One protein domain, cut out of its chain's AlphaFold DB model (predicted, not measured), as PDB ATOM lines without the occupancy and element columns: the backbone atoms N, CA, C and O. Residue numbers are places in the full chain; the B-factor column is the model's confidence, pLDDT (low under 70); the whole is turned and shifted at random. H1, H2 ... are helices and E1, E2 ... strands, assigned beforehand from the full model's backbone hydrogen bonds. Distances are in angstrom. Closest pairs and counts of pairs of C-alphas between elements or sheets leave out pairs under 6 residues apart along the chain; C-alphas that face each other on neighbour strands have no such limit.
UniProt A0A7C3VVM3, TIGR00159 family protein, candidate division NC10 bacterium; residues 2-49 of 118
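What this domain is: This is residues 2 to 49 of the 118 residues of the protein "TIGR00159 family protein" of candidate division NC10 bacterium (UniProt A0A7C3VVM3). A small three-stranded antiparallel sheet, E1, E3 and E2 side by side, stands between two short helices: H1 sits over one face, while H2 stands off on the other side of the sheet and only grazes it. From H2, the link of residues 24 to 33 loops out and folds back to E2. The printed part has 48 residues, with two named helices and three named strands in the order H1, E1, H2, E2, E3; the sheet's order is E1, E3, E2, and the class is mixed, helices and strands. The whole is compact, with a radius of gyration of the C-alphas of 9.8 A, and its C-alphas span 26 by 21 by 13 A.

Where its parts are: Find C-alpha 2 at (-31.429, 8.507, -21.323); there H1 begins, and it runs over residues 2 to 5. Next comes E1, residues 9 to 14, 14.9 A from first to last C-alpha. Then look for C-alpha 17 at (-29.861, 22.906, -40.283), where H2 begins; it covers residues 17 to 23 and is 10.0 A long. E2 follows at residues 34 to 38, 12.9 A long. E3, residues 41 to 47, is 14.8 A long and ends at C-alpha 47, at (-24.032, 9.188, -28.784).

How they stand to each other: Start with the sheet, where E3 is the inner strand and E1 and E2 are edge strands. E1 and E3 are antiparallel at 153 degrees; look at N 9 and O 45, 2.8 A apart and within hydrogen-bond range. E2 and E3 form a hairpin, antiparallel at 157 degrees, with N 36 and O 44 at 2.9 A, within hydrogen-bond range. E1, H2 and E2 make a split strand-helix-strand unit, two strands running the same way with E3 between them in the sheet; its crossover is right-handed. H1 is on the sheet, over E3, at a height over the sheet of 8.9 A; the closest C-alphas of H1 and E3 are those of Ile 5 and Ala 44, 6.0 A apart. H2 only grazes the sheet with its residues 19 to 23; its closest C-alphas to E3 are those of Ile 23 and Ala 45, 7.4 A apart. H1 and H2 are apart. In H2 every O i to N i+4 pair is within hydrogen-bond range, while H1 is too short for such a pair.

The domain as a whole: The two C-alphas farthest apart are those of Tyr 27 and Asn 39, at 27.9 A. The printed part has no cut. No link is long; that from H2 to E2, with 10 residues, is short, and the other three are tight. The mean pLDDT of the printed part is 94.1, that of H1 is 83, and no printed residue is under 70.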
ATOM      1  N   ASP A   2     -32.366   7.908 -22.294       82.38
ATOM      2  CA  ASP A   2     -31.429   8.507 -21.323       82.38
ATOM      3  C   ASP A   2     -30.105   7.739 -21.167       82.38
ATOM      4  O   ASP A   2     -29.041   8.350 -21.194       82.38
ATOM      5  N   SER A   3     -30.148   6.403 -21.162       82.88
ATOM      6  CA  SER A   3     -28.959   5.532 -21.140       82.88
ATOM      7  C   SER A   3     -28.002   5.727 -22.325       82.88
ATOM      8  O   SER A   3     -26.821   5.415 -22.221       82.88
ATOM      9  N   TYR A   4     -28.501   6.237 -23.453       85.75
ATOM     10  CA  TYR A   4     -27.722   6.530 -24.661       85.75
ATOM     11  C   TYR A   4     -27.311   8.002 -24.753       85.75
ATOM     12  O   TYR A   4     -26.454   8.351 -25.562       85.75
ATOM     13  N   ILE A   5     -27.909   8.864 -23.928       81.56
ATOM     14  CA  ILE A   5     -27.561  10.284 -23.815       81.56
ATOM     15  C   ILE A   5     -26.332  10.458 -22.918       81.56
ATOM     16  O   ILE A   5     -25.424  11.194 -23.290       81.56
ATOM     17  N   GLU A   6     -26.285   9.770 -21.773       79.81
ATOM     18  CA  GLU A   6     -25.191   9.871 -20.792       79.81
ATOM     19  C   GLU A   6     -23.770   9.672 -21.356       79.81
ATOM     20  O   GLU A   6     -22.893  10.451 -20.981       79.81
ATOM     21  N   PRO A   7     -23.495   8.693 -22.243       81.69
ATOM     22  CA  PRO A   7     -22.155   8.526 -22.807       81.69
ATOM     23  C   PRO A   7     -21.811   9.542 -23.911       81.69
ATOM     24  O   PRO A   7     -20.658   9.593 -24.337       81.69
ATOM     25  N   GLY A   8     -22.786  10.306 -24.412       90.94
ATOM     26  CA  GLY A   8     -22.582  11.312 -25.454       90.94
ATOM     27  C   GLY A   8     -22.139  12.673 -24.910       90.94
ATOM     28  O   GLY A   8     -21.925  12.877 -23.717       90.94
ATOM     29  N   VAL A   9     -22.036  13.654 -25.807       96.38
ATOM     30  CA  VAL A   9     -21.804  15.055 -25.443       96.38
ATOM     31  C   VAL A   9     -23.146  15.764 -25.334       96.38
ATOM     32  O   VAL A   9     -23.829  15.970 -26.338       96.38
ATOM     33  N   TYR A  10     -23.512  16.159 -24.118       96.62
ATOM     34  CA  TYR A  10     -24.717  16.943 -23.861       96.62
ATOM     35  C   TYR A  10     -24.622  18.335 -24.505       96.62
ATOM     36  O   TYR A  10     -23.613  19.026 -24.353       96.62
ATOM     37  N   LEU A  11     -25.671  18.749 -25.222       95.44
ATOM     38  CA  LEU A  11     -25.708  20.014 -25.967       95.44
ATOM     39  C   LEU A  11     -26.855  20.937 -25.556       95.44
ATOM     40  O   LEU A  11     -26.673  22.151 -25.574       95.44
ATOM     41  N   ASP A  12     -28.031  20.378 -25.256       95.62
ATOM     42  CA  ASP A  12     -29.274  21.127 -25.016       95.62
ATOM     43  C   ASP A  12     -29.496  22.301 -25.990       95.62
ATOM     44  O   ASP A  12     -29.665  23.463 -25.608       95.62
ATOM     45  N   ALA A  13     -29.477  22.011 -27.289       97.31
ATOM     46  CA  ALA A  13     -29.492  23.028 -28.333       97.31
ATOM     47  C   ALA A  13     -30.806  23.052 -29.123       97.31
ATOM     48  O   ALA A  13     -31.490  22.040 -29.290       97.31
ATOM     49  N   LEU A  14     -31.146  24.218 -29.678       97.75
ATOM     50  CA  LEU A  14     -32.226  24.322 -30.661       97.75
ATOM     51  C   LEU A  14     -31.844  23.585 -31.949       97.75
ATOM     52  O   LEU A  14     -30.726  23.724 -32.449       97.75
ATOM     53  N   ILE A  15     -32.799  22.854 -32.524       96.56
ATOM     54  CA  ILE A  15     -32.594  22.183 -33.808       96.56
ATOM     55  C   ILE A  15     -32.454  23.244 -34.900       96.56
ATOM     56  O   ILE A  15     -33.330  24.086 -35.099       96.56
ATOM     57  N   SER A  16     -31.361  23.183 -35.653       97.38
ATOM     58  CA  SER A  16     -31.201  23.973 -36.869       97.38
ATOM     59  C   SER A  16     -30.375  23.210 -37.892       97.38
ATOM     60  O   SER A  16     -29.503  22.414 -37.539       97.38
ATOM     61  N   ARG A  17     -30.620  23.494 -39.174       96.19
ATOM     62  CA  ARG A  17     -29.861  22.906 -40.283       96.19
ATOM     63  C   ARG A  17     -28.351  23.093 -40.105       96.19
ATOM     64  O   ARG A  17     -27.613  22.121 -40.178       96.19
ATOM     65  N   ARG A  18     -27.909  24.326 -39.832       97.31
ATOM     66  CA  ARG A  18     -26.478  24.651 -39.692       97.31
ATOM     67  C   ARG A  18     -25.827  23.909 -38.530       97.31
ATOM     68  O   ARG A  18     -24.675  23.510 -38.646       97.31
ATOM     69  N   LEU A  19     -26.550  23.725 -37.423       97.50
ATOM     70  CA  LEU A  19     -26.032  22.980 -36.281       97.50
ATOM     71  C   LEU A  19     -25.861  21.496 -36.619       97.50
ATOM     72  O   LEU A  19     -24.800  20.946 -36.353       97.50
ATOM     73  N   LEU A  20     -26.851  20.872 -37.265       97.38
ATOM     74  CA  LEU A  20     -26.744  19.477 -37.709       97.38
ATOM     75  C   LEU A  20     -25.603  19.284 -38.718       97.38
ATOM     76  O   LEU A  20     -24.806  18.365 -38.561       97.38
ATOM     77  N   GLU A  21     -25.476  20.180 -39.703       96.25
ATOM     78  CA  GLU A  21     -24.355  20.176 -40.657       96.25
ATOM     79  C   GLU A  21     -22.999  20.320 -39.946       96.25
ATOM     80  O   GLU A  21     -22.043  19.645 -40.311       96.25
ATOM     81  N   SER A  22     -22.915  21.165 -38.911       96.88
ATOM     82  CA  SER A  22     -21.679  21.370 -38.143       96.88
ATOM     83  C   SER A  22     -21.325  20.167 -37.265       96.88
ATOM     84  O   SER A  22     -20.151  19.830 -37.139       96.88
ATOM     85  N   ILE A  23     -22.324  19.510 -36.664       97.56
ATOM     86  CA  ILE A  23     -22.116  18.304 -35.852       97.56
ATOM     87  C   ILE A  23     -21.571  17.177 -36.729       97.56
ATOM     88  O   ILE A  23     -20.525  16.629 -36.406       97.56
ATOM     89  N   PHE A  24     -22.226  16.890 -37.857       96.94
ATOM     90  CA  PHE A  24     -21.848  15.796 -38.758       96.94
ATOM     91  C   PHE A  24     -20.731  16.148 -39.749       96.94
ATOM     92  O   PHE A  24     -20.433  15.362 -40.648       96.94
ATOM     93  N   PHE A  25     -20.096  17.315 -39.615       96.00
ATOM     94  CA  PHE A  25     -18.933  17.647 -40.427       96.00
ATOM     95  C   PHE A  25     -17.799  16.646 -40.130       96.00
ATOM     96  O   PHE A  25     -17.443  16.518 -38.962       96.00
ATOM     97  N   PRO A  26     -17.184  15.970 -41.125       91.25
ATOM     98  CA  PRO A  26     -16.280  14.833 -40.883       91.25
ATOM     99  C   PRO A  26     -15.085  15.085 -39.952       91.25
ATOM    100  O   PRO A  26     -14.529  14.152 -39.389       91.25
ATOM    101  N   TYR A  27     -14.663  16.339 -39.779       91.31
ATOM    102  CA  TYR A  27     -13.557  16.704 -38.882       91.31
ATOM    103  C   TYR A  27     -14.019  17.266 -37.529       91.31
ATOM    104  O   TYR A  27     -13.194  17.646 -36.701       91.31
ATOM    105  N   SER A  28     -15.329  17.363 -37.303       94.81
ATOM    106  CA  SER A  28     -15.901  17.815 -36.037       94.81
ATOM    107  C   SER A  28     -15.692  16.747 -34.962       94.81
ATOM    108  O   SER A  28     -16.000  15.588 -35.211       94.81
ATOM    109  N   PRO A  29     -15.276  17.083 -33.733       93.69
ATOM    110  CA  PRO A  29     -15.206  16.109 -32.641       93.69
ATOM    111  C   PRO A  29     -16.542  15.416 -32.321       93.69
ATOM    112  O   PRO A  29     -16.545  14.389 -31.657       93.69
ATOM    113  N   LEU A  30     -17.671  15.977 -32.775       96.25
ATOM    114  CA  LEU A  30     -19.019  15.473 -32.498       96.25
ATOM    115  C   LEU A  30     -19.595  14.574 -33.606       96.25
ATOM    116  O   LEU A  30     -20.723  14.105 -33.463       96.25
ATOM    117  N   HIS A  31     -18.874  14.381 -34.716       95.19
ATOM    118  CA  HIS A  31     -19.423  13.723 -35.910       95.19
ATOM    119  C   HIS A  31     -19.585  12.209 -35.765       95.19
ATOM    120  O   HIS A  31     -20.386  11.613 -36.489       95.19
ATOM    121  N   ASP A  32     -18.803  11.594 -34.878       93.25
ATOM    122  CA  ASP A  32     -18.790  10.150 -34.695       93.25
ATOM    123  C   ASP A  32     -19.837   9.740 -33.659       93.25
ATOM    124  O   ASP A  32     -19.739  10.086 -32.483       93.25
ATOM    125  N   GLY A  33     -20.872   9.038 -34.118       94.94
ATOM    126  CA  GLY A  33     -22.027   8.641 -33.320       94.94
ATOM    127  C   GLY A  33     -23.331   9.300 -33.770       94.94
ATOM    128  O   GLY A  33     -23.465   9.808 -34.886       94.94
ATOM    129  N   ALA A  34     -24.335   9.233 -32.902       97.44
ATOM    130  CA  ALA A  34     -25.679   9.716 -33.171       97.44
ATOM    131  C   ALA A  34     -25.957  11.071 -32.514       97.44
ATOM    132  O   ALA A  34     -25.420  11.410 -31.458       97.44
ATOM    133  N   VAL A  35     -26.865  11.818 -33.135       98.12
ATOM    134  CA  VAL A  35     -27.520  12.977 -32.526       98.12
ATOM    135  C   VAL A  35     -28.869  12.528 -31.987       98.12
ATOM    136  O   VAL A  35     -29.678  11.982 -32.736       98.12
ATOM    137  N   ILE A  36     -29.121  12.780 -30.704       97.38
ATOM    138  CA  ILE A  36     -30.400  12.471 -30.063       97.38
ATOM    139  C   ILE A  36     -31.233  13.745 -29.984       97.38
ATOM    140  O   ILE A  36     -30.824  14.750 -29.395       97.38
ATOM    141  N   VAL A  37     -32.426  13.681 -30.570       96.12
ATOM    142  CA  VAL A  37     -33.414  14.757 -30.547       96.12
ATOM    143  C   VAL A  37     -34.577  14.345 -29.660       96.12
ATOM    144  O   VAL A  37     -35.136  13.266 -29.831       96.12
ATOM    145  N   SER A  38     -34.964  15.214 -28.732       94.12
ATOM    146  CA  SER A  38     -36.141  15.020 -27.888       94.12
ATOM    147  C   SER A  38     -36.778  16.365 -27.571       94.12
ATOM    148  O   SER A  38     -36.082  17.368 -27.411       94.12
ATOM    149  N   ASN A  39     -38.111  16.407 -27.523       91.94
ATOM    150  CA  ASN A  39     -38.884  17.612 -27.204       91.94
ATOM    151  C   ASN A  39     -38.489  18.847 -28.042       91.94
ATOM    152  O   ASN A  39     -38.406  19.965 -27.538       91.94
ATOM    153  N   GLY A  40     -38.202  18.644 -29.335       91.62
ATOM    154  CA  GLY A  40     -37.811  19.722 -30.251       91.62
ATOM    155  C   GLY A  40     -36.404  20.290 -30.021       91.62
ATOM    156  O   GLY A  40     -36.083  21.352 -30.558       91.62
ATOM    157  N   ARG A  41     -35.556  19.599 -29.249       96.38
ATOM    158  CA  ARG A  41     -34.179  20.004 -28.942       96.38
ATOM    159  C   ARG A  41     -33.192  18.892 -29.259       96.38
ATOM    160  O   ARG A  41     -33.512  17.712 -29.140       96.38
ATOM    161  N   ILE A  42     -31.981  19.277 -29.642       97.94
ATOM    162  CA  ILE A  42     -30.839  18.368 -29.677       97.94
ATOM    163  C   ILE A  42     -30.358  18.205 -28.239       97.94
ATOM    164  O   ILE A  42     -29.816  19.147 -27.662       97.94
ATOM    165  N   VAL A  43     -30.573  17.027 -27.661       97.38
ATOM    166  CA  VAL A  43     -30.190  16.741 -26.274       97.38
ATOM    167  C   VAL A  43     -28.696  16.456 -26.195       97.38
ATOM    168  O   VAL A  43     -27.999  17.043 -25.370       97.38
ATOM    169  N   ALA A  44     -28.201  15.601 -27.090       97.62
ATOM    170  CA  ALA A  44     -26.802  15.203 -27.145       97.62
ATOM    171  C   ALA A  44     -26.361  14.841 -28.571       97.62
ATOM    172  O   ALA A  44     -27.188  14.567 -29.447       97.62
ATOM    173  N   ALA A  45     -25.049  14.852 -28.784       97.94
ATOM    174  CA  ALA A  45     -24.372  14.379 -29.988       97.94
ATOM    175  C   ALA A  45     -23.264  13.382 -29.621       97.94
ATOM    176  O   ALA A  45     -22.964  13.196 -28.442       97.94
ATOM    177  N   ALA A  46     -22.647  12.758 -30.628       96.56
ATOM    178  CA  ALA A  46     -21.651  11.702 -30.446       96.56
ATOM    179  C   ALA A  46     -22.137  10.541 -29.552       96.56
ATOM    180  O   ALA A  46     -21.370   9.928 -28.811       96.56
ATOM    181  N   CYS A  47     -23.442  10.250 -29.586       96.56
ATOM    182  CA  CYS A  47     -24.032   9.188 -28.784       96.56
ATOM    183  C   CYS A  47     -23.758   7.824 -29.421       96.56
ATOM    184  O   CYS A  47     -24.055   7.610 -30.600       96.56
ATOM    185  N   PHE A  48     -23.256   6.878 -28.632       94.19
ATOM    186  CA  PHE A  48     -23.110   5.491 -29.062       94.19
ATOM    187  C   PHE A  48     -24.443   4.757 -28.914       94.19
ATOM    188  O   PHE A  48     -25.055   4.761 -27.848       94.19
ATOM    189  N   LEU A  49     -24.889   4.132 -30.001       96.19
ATOM    190  CA  LEU A  49     -26.144   3.388 -30.061       96.19
ATOM    191  C   LEU A  49     -25.875   1.878 -30.137       96.19
ATOM    192  O   LEU A  49     -24.836   1.474 -30.674       96.19
TER     193      LEU A  49